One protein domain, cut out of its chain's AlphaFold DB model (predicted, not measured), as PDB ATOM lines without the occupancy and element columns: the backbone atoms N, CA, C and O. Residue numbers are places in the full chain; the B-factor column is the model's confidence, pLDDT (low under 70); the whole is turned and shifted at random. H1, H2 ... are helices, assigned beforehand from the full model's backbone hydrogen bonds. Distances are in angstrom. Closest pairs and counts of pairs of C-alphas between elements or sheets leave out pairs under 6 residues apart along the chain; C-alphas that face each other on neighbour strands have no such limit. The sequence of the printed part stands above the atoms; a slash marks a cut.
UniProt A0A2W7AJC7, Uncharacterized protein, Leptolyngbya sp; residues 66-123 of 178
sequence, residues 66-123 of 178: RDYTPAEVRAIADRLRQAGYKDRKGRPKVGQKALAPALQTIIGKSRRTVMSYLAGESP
ATOM      1  N   ARG A  66     -45.841   6.857  45.399       57.69
ATOM      2  CA  ARG A  66     -45.105   7.610  44.362       57.69
ATOM      3  C   ARG A  66     -46.008   8.364  43.377       57.69
ATOM      4  O   ARG A  66     -45.488   9.143  42.564       57.69
ATOM      5  N   ASP A  67     -47.325   8.193  43.488       64.44
ATOM      6  CA  ASP A  67     -48.291   8.486  42.420       64.44
ATOM      7  C   ASP A  67     -49.353   9.515  42.842       64.44
ATOM      8  O   ASP A  67     -50.535   9.363  42.549       64.44
ATOM      9  N   TYR A  68     -48.950  10.569  43.552       70.06
ATOM     10  CA  TYR A  68     -49.872  11.648  43.902       70.06
ATOM     11  C   TYR A  68     -50.386  12.388  42.667       70.06
ATOM     12  O   TYR A  68     -49.606  12.859  41.829       70.06
ATOM     13  N   THR A  69     -51.699  12.576  42.607       75.62
ATOM     14  CA  THR A  69     -52.349  13.425  41.611       75.62
ATOM     15  C   THR A  69     -52.217  14.911  41.979       75.62
ATOM     16  O   THR A  69     -52.117  15.265  43.159       75.62
ATOM     17  N   PRO A  70     -52.280  15.838  41.003       78.06
ATOM     18  CA  PRO A  70     -52.257  17.275  41.292       78.06
ATOM     19  C   PRO A  70     -53.363  17.735  42.257       78.06
ATOM     20  O   PRO A  70     -53.152  18.667  43.031       78.06
ATOM     21  N   ALA A  71     -54.535  17.089  42.231       76.06
ATOM     22  CA  ALA A  71     -55.646  17.398  43.131       76.06
ATOM     23  C   ALA A  71     -55.320  17.029  44.588       76.06
ATOM     24  O   ALA A  71     -55.512  17.845  45.488       76.06
ATOM     25  N   GLU A  72     -54.751  15.844  44.815       76.44
ATOM     26  CA  GLU A  72     -54.318  15.408  46.147       76.44
ATOM     27  C   GLU A  72     -53.210  16.307  46.698       76.44
ATOM     28  O   GLU A  72     -53.247  16.699  47.864       76.44
ATOM     29  N   VAL A  73     -52.261  16.715  45.850       83.00
ATOM     30  CA  VAL A  73     -51.193  17.644  46.243       83.00
ATOM     31  C   VAL A  73     -51.748  18.992  46.706       83.00
ATOM     32  O   VAL A  73     -51.258  19.545  47.692       83.00
ATOM     33  N   ARG A  74     -52.803  19.507  46.061       83.62
ATOM     34  CA  ARG A  74     -53.483  20.735  46.510       83.62
ATOM     35  C   ARG A  74     -54.186  20.534  47.850       83.62
ATOM     36  O   ARG A  74     -54.003  21.357  48.740       83.62
ATOM     37  N   ALA A  75     -54.884  19.413  48.034       82.19
ATOM     38  CA  ALA A  75     -55.540  19.097  49.303       82.19
ATOM     39  C   ALA A  75     -54.537  18.977  50.469       82.19
ATOM     40  O   ALA A  75     -54.795  19.454  51.574       82.19
ATOM     41  N   ILE A  76     -53.360  18.380  50.240       82.19
ATOM     42  CA  ILE A  76     -52.274  18.339  51.234       82.19
ATOM     43  C   ILE A  76     -51.757  19.755  51.514       82.19
ATOM     44  O   ILE A  76     -51.563  20.128  52.671       82.19
ATOM     45  N   ALA A  77     -51.563  20.568  50.474       85.81
ATOM     46  CA  ALA A  77     -51.103  21.941  50.634       85.81
ATOM     47  C   ALA A  77     -52.079  22.801  51.447       85.81
ATOM     48  O   ALA A  77     -51.636  23.590  52.278       85.81
ATOM     49  N   ASP A  78     -53.386  22.621  51.264       84.81
ATOM     50  CA  ASP A  78     -54.407  23.327  52.039       84.81
ATOM     51  C   ASP A  78     -54.381  22.932  53.516       84.81
ATOM     52  O   ASP A  78     -54.384  23.806  54.385       84.81
ATOM     53  N   ARG A  79     -54.232  21.636  53.816       81.75
ATOM     54  CA  ARG A  79     -54.050  21.152  55.196       81.75
ATOM     55  C   ARG A  79     -52.787  21.725  55.841       81.75
ATOM     56  O   ARG A  79     -52.822  22.181  56.983       81.75
ATOM     57  N   LEU A  80     -51.681  21.789  55.102       83.50
ATOM     58  CA  LEU A  80     -50.445  22.409  55.586       83.50
ATOM     59  C   LEU A  80     -50.612  23.918  55.817       83.50
ATOM     60  O   LEU A  80     -50.124  24.440  56.818       83.50
ATOM     61  N   ARG A  81     -51.324  24.638  54.943       82.69
ATOM     62  CA  ARG A  81     -51.626  26.066  55.150       82.69
ATOM     63  C   ARG A  81     -52.434  26.285  56.428       82.69
ATOM     64  O   ARG A  81     -52.091  27.176  57.203       82.69
ATOM     65  N   GLN A  82     -53.444  25.450  56.678       79.81
ATOM     66  CA  GLN A  82     -54.228  25.476  57.920       79.81
ATOM     67  C   GLN A  82     -53.361  25.184  59.155       79.81
ATOM     68  O   GLN A  82     -53.524  25.829  60.185       79.81
ATOM     69  N   ALA A  83     -52.367  24.300  59.028       75.62
ATOM     70  CA  ALA A  83     -51.368  24.028  60.064       75.62
ATOM     71  C   ALA A  83     -50.287  25.129  60.210       75.62
ATOM     72  O   ALA A  83     -49.310  24.952  60.943       75.62
ATOM     73  N   GLY A  84     -50.425  26.263  59.513       78.50
ATOM     74  CA  GLY A  84     -49.553  27.433  59.642       78.50
ATOM     75  C   GLY A  84     -48.340  27.456  58.708       78.50
ATOM     76  O   GLY A  84     -47.471  28.323  58.860       78.50
ATOM     77  N   TYR A  85     -48.257  26.549  57.731       82.06
ATOM     78  CA  TYR A  85     -47.199  26.578  56.719       82.06
ATOM     79  C   TYR A  85     -47.439  27.727  55.742       82.06
ATOM     80  O   TYR A  85     -48.558  27.952  55.278       82.06
ATOM     81  N   LYS A  86     -46.375  28.460  55.397       79.94
ATOM     82  CA  LYS A  86     -46.477  29.625  54.507       79.94
ATOM     83  C   LYS A  86     -45.842  29.373  53.149       79.94
ATOM     84  O   LYS A  86     -44.753  28.803  53.042       79.94
ATOM     85  N   ASP A  87     -46.525  29.875  52.126       72.38
ATOM     86  CA  ASP A  87     -46.024  29.970  50.761       72.38
ATOM     87  C   ASP A  87     -45.345  31.335  50.590       72.38
ATOM     88  O   ASP A  87     -45.993  32.370  50.432       72.38
ATOM     89  N   ARG A  88     -44.022  31.381  50.771       68.88
ATOM     90  CA  ARG A  88     -43.227  32.597  50.556       68.88
ATOM     91  C   ARG A  88     -42.056  32.289  49.640       68.88
ATOM     92  O   ARG A  88     -41.378  31.274  49.794       68.88
ATOM     93  N   LYS A  89     -41.776  33.215  48.717       59.16
ATOM     94  CA  LYS A  89     -40.506  33.236  47.982       59.16
ATOM     95  C   LYS A  89     -39.370  33.525  48.972       59.16
ATOM     96  O   LYS A  89     -39.395  34.547  49.652       59.16
ATOM     97  N   GLY A  90     -38.380  32.635  49.027       63.97
ATOM     98  CA  GLY A  90     -37.158  32.802  49.822       63.97
ATOM     99  C   GLY A  90     -37.011  31.806  50.974       63.97
ATOM    100  O   GLY A  90     -37.851  30.930  51.180       63.97
ATOM    101  N   ARG A  91     -35.899  31.921  51.711       54.00
ATOM    102  CA  ARG A  91     -35.618  31.081  52.882       54.00
ATOM    103  C   ARG A  91     -36.623  31.422  53.993       54.00
ATOM    104  O   ARG A  91     -36.762  32.604  54.314       54.00
ATOM    105  N   PRO A  92     -37.324  30.438  54.584       61.34
ATOM    106  CA  PRO A  92     -38.174  30.704  55.739       61.34
ATOM    107  C   PRO A  92     -37.352  31.343  56.863       61.34
ATOM    108  O   PRO A  92     -36.205  30.957  57.103       61.34
ATOM    109  N   LYS A  93     -37.930  32.341  57.543       65.62
ATOM    110  CA  LYS A  93     -37.325  32.911  58.754       65.62
ATOM    111  C   LYS A  93     -37.238  31.830  59.837       65.62
ATOM    112  O   LYS A  93     -38.015  30.875  59.818       65.62
ATOM    113  N   VAL A  94     -36.323  31.999  60.789       55.03
ATOM    114  CA  VAL A  94     -36.192  31.101  61.949       55.03
ATOM    115  C   VAL A  94     -37.562  30.941  62.625       55.03
ATOM    116  O   VAL A  94     -38.239  31.931  62.892       55.03
ATOM    117  N   GLY A  95     -37.998  29.691  62.815       64.44
ATOM    118  CA  GLY A  95     -39.303  29.342  63.391       64.44
ATOM    119  C   GLY A  95     -40.483  29.276  62.408       64.44
ATOM    120  O   GLY A  95     -41.571  28.869  62.803       64.44
ATOM    121  N   GLN A  96     -40.308  29.634  61.130       66.19
ATOM    122  CA  GLN A  96     -41.368  29.518  60.120       66.19
ATOM    123  C   GLN A  96     -41.261  28.208  59.339       66.19
ATOM    124  O   GLN A  96     -40.193  27.844  58.848       66.19
ATOM    125  N   LYS A  97     -42.394  27.523  59.165       76.50
ATOM    126  CA  LYS A  97     -42.481  26.309  58.350       76.50
ATOM    127  C   LYS A  97     -42.821  26.677  56.904       76.50
ATOM    128  O   LYS A  97     -43.832  27.329  56.637       76.50
ATOM    129  N   ALA A  98     -41.953  26.293  55.970       83.00
ATOM    130  CA  ALA A  98     -42.157  26.554  54.549       83.00
ATOM    131  C   ALA A  98     -42.986  25.443  53.898       83.00
ATOM    132  O   ALA A  98     -42.699  24.261  54.080       83.00
ATOM    133  N   LEU A  99     -43.975  25.841  53.097       82.69
ATOM    134  CA  LEU A  99     -44.896  24.924  52.423       82.69
ATOM    135  C   LEU A  99     -44.184  24.031  51.391       82.69
ATOM    136  O   LEU A  99     -44.313  22.811  51.428       82.69
ATOM    137  N   ALA A 100     -43.393  24.625  50.491       80.75
ATOM    138  CA  ALA A 100     -42.781  23.895  49.378       80.75
ATOM    139  C   ALA A 100     -41.741  22.831  49.796       80.75
ATOM    140  O   ALA A 100     -41.706  21.777  49.163       80.75
ATOM    141  N   PRO A 101     -40.877  23.047  50.808       81.75
ATOM    142  CA  PRO A 101     -40.020  21.986  51.338       81.75
ATOM    143  C   PRO A 101     -40.816  20.858  51.998       81.75
ATOM    144  O   PRO A 101     -40.532  19.701  51.727       81.75
ATOM    145  N   ALA A 102     -41.848  21.181  52.784       82.00
ATOM    146  CA  ALA A 102     -42.681  20.170  53.435       82.00
ATOM    147  C   ALA A 102     -43.411  19.284  52.417       82.00
ATOM    148  O   ALA A 102     -43.393  18.065  52.528       82.00
ATOM    149  N   LEU A 103     -43.977  19.893  51.372       84.06
ATOM    150  CA  LEU A 103     -44.605  19.158  50.276       84.06
ATOM    151  C   LEU A 103     -43.611  18.280  49.505       84.06
ATOM    152  O   LEU A 103     -43.978  17.194  49.079       84.06
ATOM    153  N   GLN A 104     -42.361  18.709  49.321       82.00
ATOM    154  CA  GLN A 104     -41.349  17.861  48.677       82.00
ATOM    155  C   GLN A 104     -41.024  16.623  49.507       82.00
ATOM    156  O   GLN A 104     -40.886  15.552  48.928       82.00
ATOM    157  N   THR A 105     -40.919  16.772  50.829       79.81
ATOM    158  CA  THR A 105     -40.703  15.647  51.745       79.81
ATOM    159  C   THR A 105     -41.875  14.670  51.667       79.81
ATOM    160  O   THR A 105     -41.659  13.520  51.314       79.81
ATOM    161  N   ILE A 106     -43.109  15.170  51.814       74.44
ATOM    162  CA  ILE A 106     -44.336  14.354  51.814       74.44
ATOM    163  C   ILE A 106     -44.575  13.654  50.462       74.44
ATOM    164  O   ILE A 106     -44.986  12.499  50.410       74.44
ATOM    165  N   ILE A 107     -44.354  14.354  49.344       78.19
ATOM    166  CA  ILE A 107     -44.718  13.869  47.999       78.19
ATOM    167  C   ILE A 107     -43.550  13.116  47.337       78.19
ATOM    168  O   ILE A 107     -43.744  12.348  46.393       78.19
ATOM    169  N   GLY A 108     -42.310  13.358  47.771       71.00
ATOM    170  CA  GLY A 108     -41.110  12.774  47.166       71.00
ATOM    171  C   GLY A 108     -40.829  13.254  45.733       71.00
ATOM    172  O   GLY A 108     -40.139  12.578  44.969       71.00
ATOM    173  N   LYS A 109     -41.382  14.406  45.323       77.19
ATOM    174  CA  LYS A 109     -41.195  15.000  43.982       77.19
ATOM    175  C   LYS A 109     -40.356  16.269  44.057       77.19
ATOM    176  O   LYS A 109     -40.239  16.900  45.101       77.19
ATOM    177  N   SER A 110     -39.801  16.678  42.915       77.81
ATOM    178  CA  SER A 110     -39.012  17.911  42.830       77.81
ATOM    179  C   SER A 110     -39.843  19.147  43.191       77.81
ATOM    180  O   SER A 110     -41.041  19.213  42.894       77.81
ATOM    181  N   ARG A 111     -39.187  20.183  43.734       79.56
ATOM    182  CA  ARG A 111     -39.813  21.490  43.991       79.56
ATOM    183  C   ARG A 111     -40.584  22.019  42.784       79.56
ATOM    184  O   ARG A 111     -41.688  22.518  42.945       79.56
ATOM    185  N   ARG A 112     -40.013  21.907  41.580       78.75
ATOM    186  CA  ARG A 112     -40.650  22.372  40.339       78.75
ATOM    187  C   ARG A 112     -41.977  21.653  40.096       78.75
ATOM    188  O   ARG A 112     -42.971  22.313  39.828       78.75
ATOM    189  N   THR A 113     -41.990  20.327  40.221       77.31
ATOM    190  CA  THR A 113     -43.189  19.497  40.025       77.31
ATOM    191  C   THR A 113     -44.276  19.846  41.036       77.31
ATOM    192  O   THR A 113     -45.417  20.070  40.651       77.31
ATOM    193  N   VAL A 114     -43.910  19.971  42.315       81.81
ATOM    194  CA  VAL A 114     -44.840  20.378  43.376       81.81
ATOM    195  C   VAL A 114     -45.439  21.755  43.077       81.81
ATOM    196  O   VAL A 114     -46.654  21.910  43.121       81.81
ATOM    197  N   MET A 115     -44.614  22.748  42.727       82.50
ATOM    198  CA  MET A 115     -45.105  24.099  42.429       82.50
ATOM    199  C   MET A 115     -45.987  24.137  41.173       82.50
ATOM    200  O   MET A 115     -46.985  24.846  41.177       82.50
ATOM    201  N   SER A 116     -45.674  23.346  40.142       80.06
ATOM    202  CA  SER A 116     -46.524  23.188  38.950       80.06
ATOM    203  C   SER A 116     -47.903  22.626  39.320       80.06
ATOM    204  O   SER A 116     -48.922  23.186  38.921       80.06
ATOM    205  N   TYR A 117     -47.966  21.605  40.181       84.19
ATOM    206  CA  TYR A 117     -49.245  21.078  40.665       84.19
ATOM    207  C   TYR A 117     -50.048  22.119  41.454       84.19
ATOM    208  O   TYR A 117     -51.256  22.251  41.234       84.19
ATOM    209  N   LEU A 118     -49.390  22.896  42.323       82.75
ATOM    210  CA  LEU A 118     -50.032  23.981  43.074       82.75
ATOM    211  C   LEU A 118     -50.542  25.109  42.175       82.75
ATOM    212  O   LEU A 118     -51.608  25.650  42.447       82.75
ATOM    213  N   ALA A 119     -49.811  25.438  41.109       81.25
ATOM    214  CA  ALA A 119     -50.164  26.498  40.170       81.25
ATOM    215  C   ALA A 119     -51.363  26.150  39.272       81.25
ATOM    216  O   ALA A 119     -51.828  26.997  38.520       81.25
ATOM    217  N   GLY A 120     -51.866  24.910  39.314       69.44
ATOM    218  CA  GLY A 120     -52.881  24.472  38.353       69.44
ATOM    219  C   GLY A 120     -52.299  24.110  36.988       69.44
ATOM    220  O   GLY A 120     -53.028  23.635  36.122       69.44
ATOM    221  N   GLU A 121     -50.990  24.286  36.810       61.25
ATOM    222  CA  GLU A 121     -50.285  23.980  35.579       61.25
ATOM    223  C   GLU A 121     -50.239  22.462  35.413       61.25
ATOM    224  O   GLU A 121     -49.498  21.754  36.103       61.25
ATOM    225  N   SER A 122     -51.039  21.948  34.479       54.59
ATOM    226  CA  SER A 122     -50.733  20.644  33.899       54.59
ATOM    227  C   SER A 122     -49.349  20.754  33.257       54.59
ATOM    228  O   SER A 122     -49.050  21.803  32.674       54.59
ATOM    229  N   PRO A 123     -48.479  19.729  33.352       53.03
ATOM    230  CA  PRO A 123     -47.255  19.745  32.564       53.03
ATOM    231  C   PRO A 123     -47.653  20.034  31.112       53.03
ATOM    232  O   PRO A 123     -48.636  19.444  30.656       53.03
TER     233      PRO A 123
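What this domain is: This is residues 66 to 123 of the 178 residues of an uncharacterized protein of Leptolyngbya sp (UniProt A0A2W7AJC7). Three helices cross one another in a small cluster, their centres making a triangle: H1, the longest, and H2 cross steeply, and H3 crosses both near the end where H1 begins. At the opposite end the long link from H1 to H2, residues 83 to 98, makes a wide loop with its far tip around Val 94. The printed part has 58 residues with three named helices, in the order H1, H2, H3, and no named strand; its class is all helix. The whole is compact, with a radius of gyration of the C-alphas of 11.0 A, and elongated, with spans of 32 by 20 by 19 A.

How they stand to each other: H1, residues 70 to 82, touches H2, residues 99 to 107, at a steep tilt of 51 degrees, and they run opposite ways. Their closest C-alphas, those of Leu 80 and Leu 99, are 6.9 A apart. H3, residues 111 to 118, touches H1 and is about perpendicular to it, at 89 degrees; their closest C-alphas, those of Pro 70 and Tyr 117, are 4.9 A apart. H2 and H3 touch, about perpendicular at 83 degrees, with the C-alphas of Gln 104 and Arg 111 closest at 6.1 A. In H1, H2 and H3 every O i to N i+4 pair is within hydrogen-bond range.

Where its parts are: H1 begins at C-alpha 70, (-52.257, 17.275, 41.292), and is 18.6 A from first to last C-alpha. H2 begins at C-alpha 99, (-44.896, 24.924, 52.423), and measures 11.9 A. H3 measures 10.6 A and ends at C-alpha 118, (-50.032, 23.981, 43.074).

The domain as a whole: The two C-alphas farthest apart, those of Val 94 and Pro 123, are 33.4 A apart. The printed part has no cut. The link from H1 to H2 is long, with 16 residues, and the link from H2 to H3 is tight, with 3. The mean pLDDT of the printed part is 75.0; residues 66 to 67, 88 to 96 and 120 to 123 are under 70.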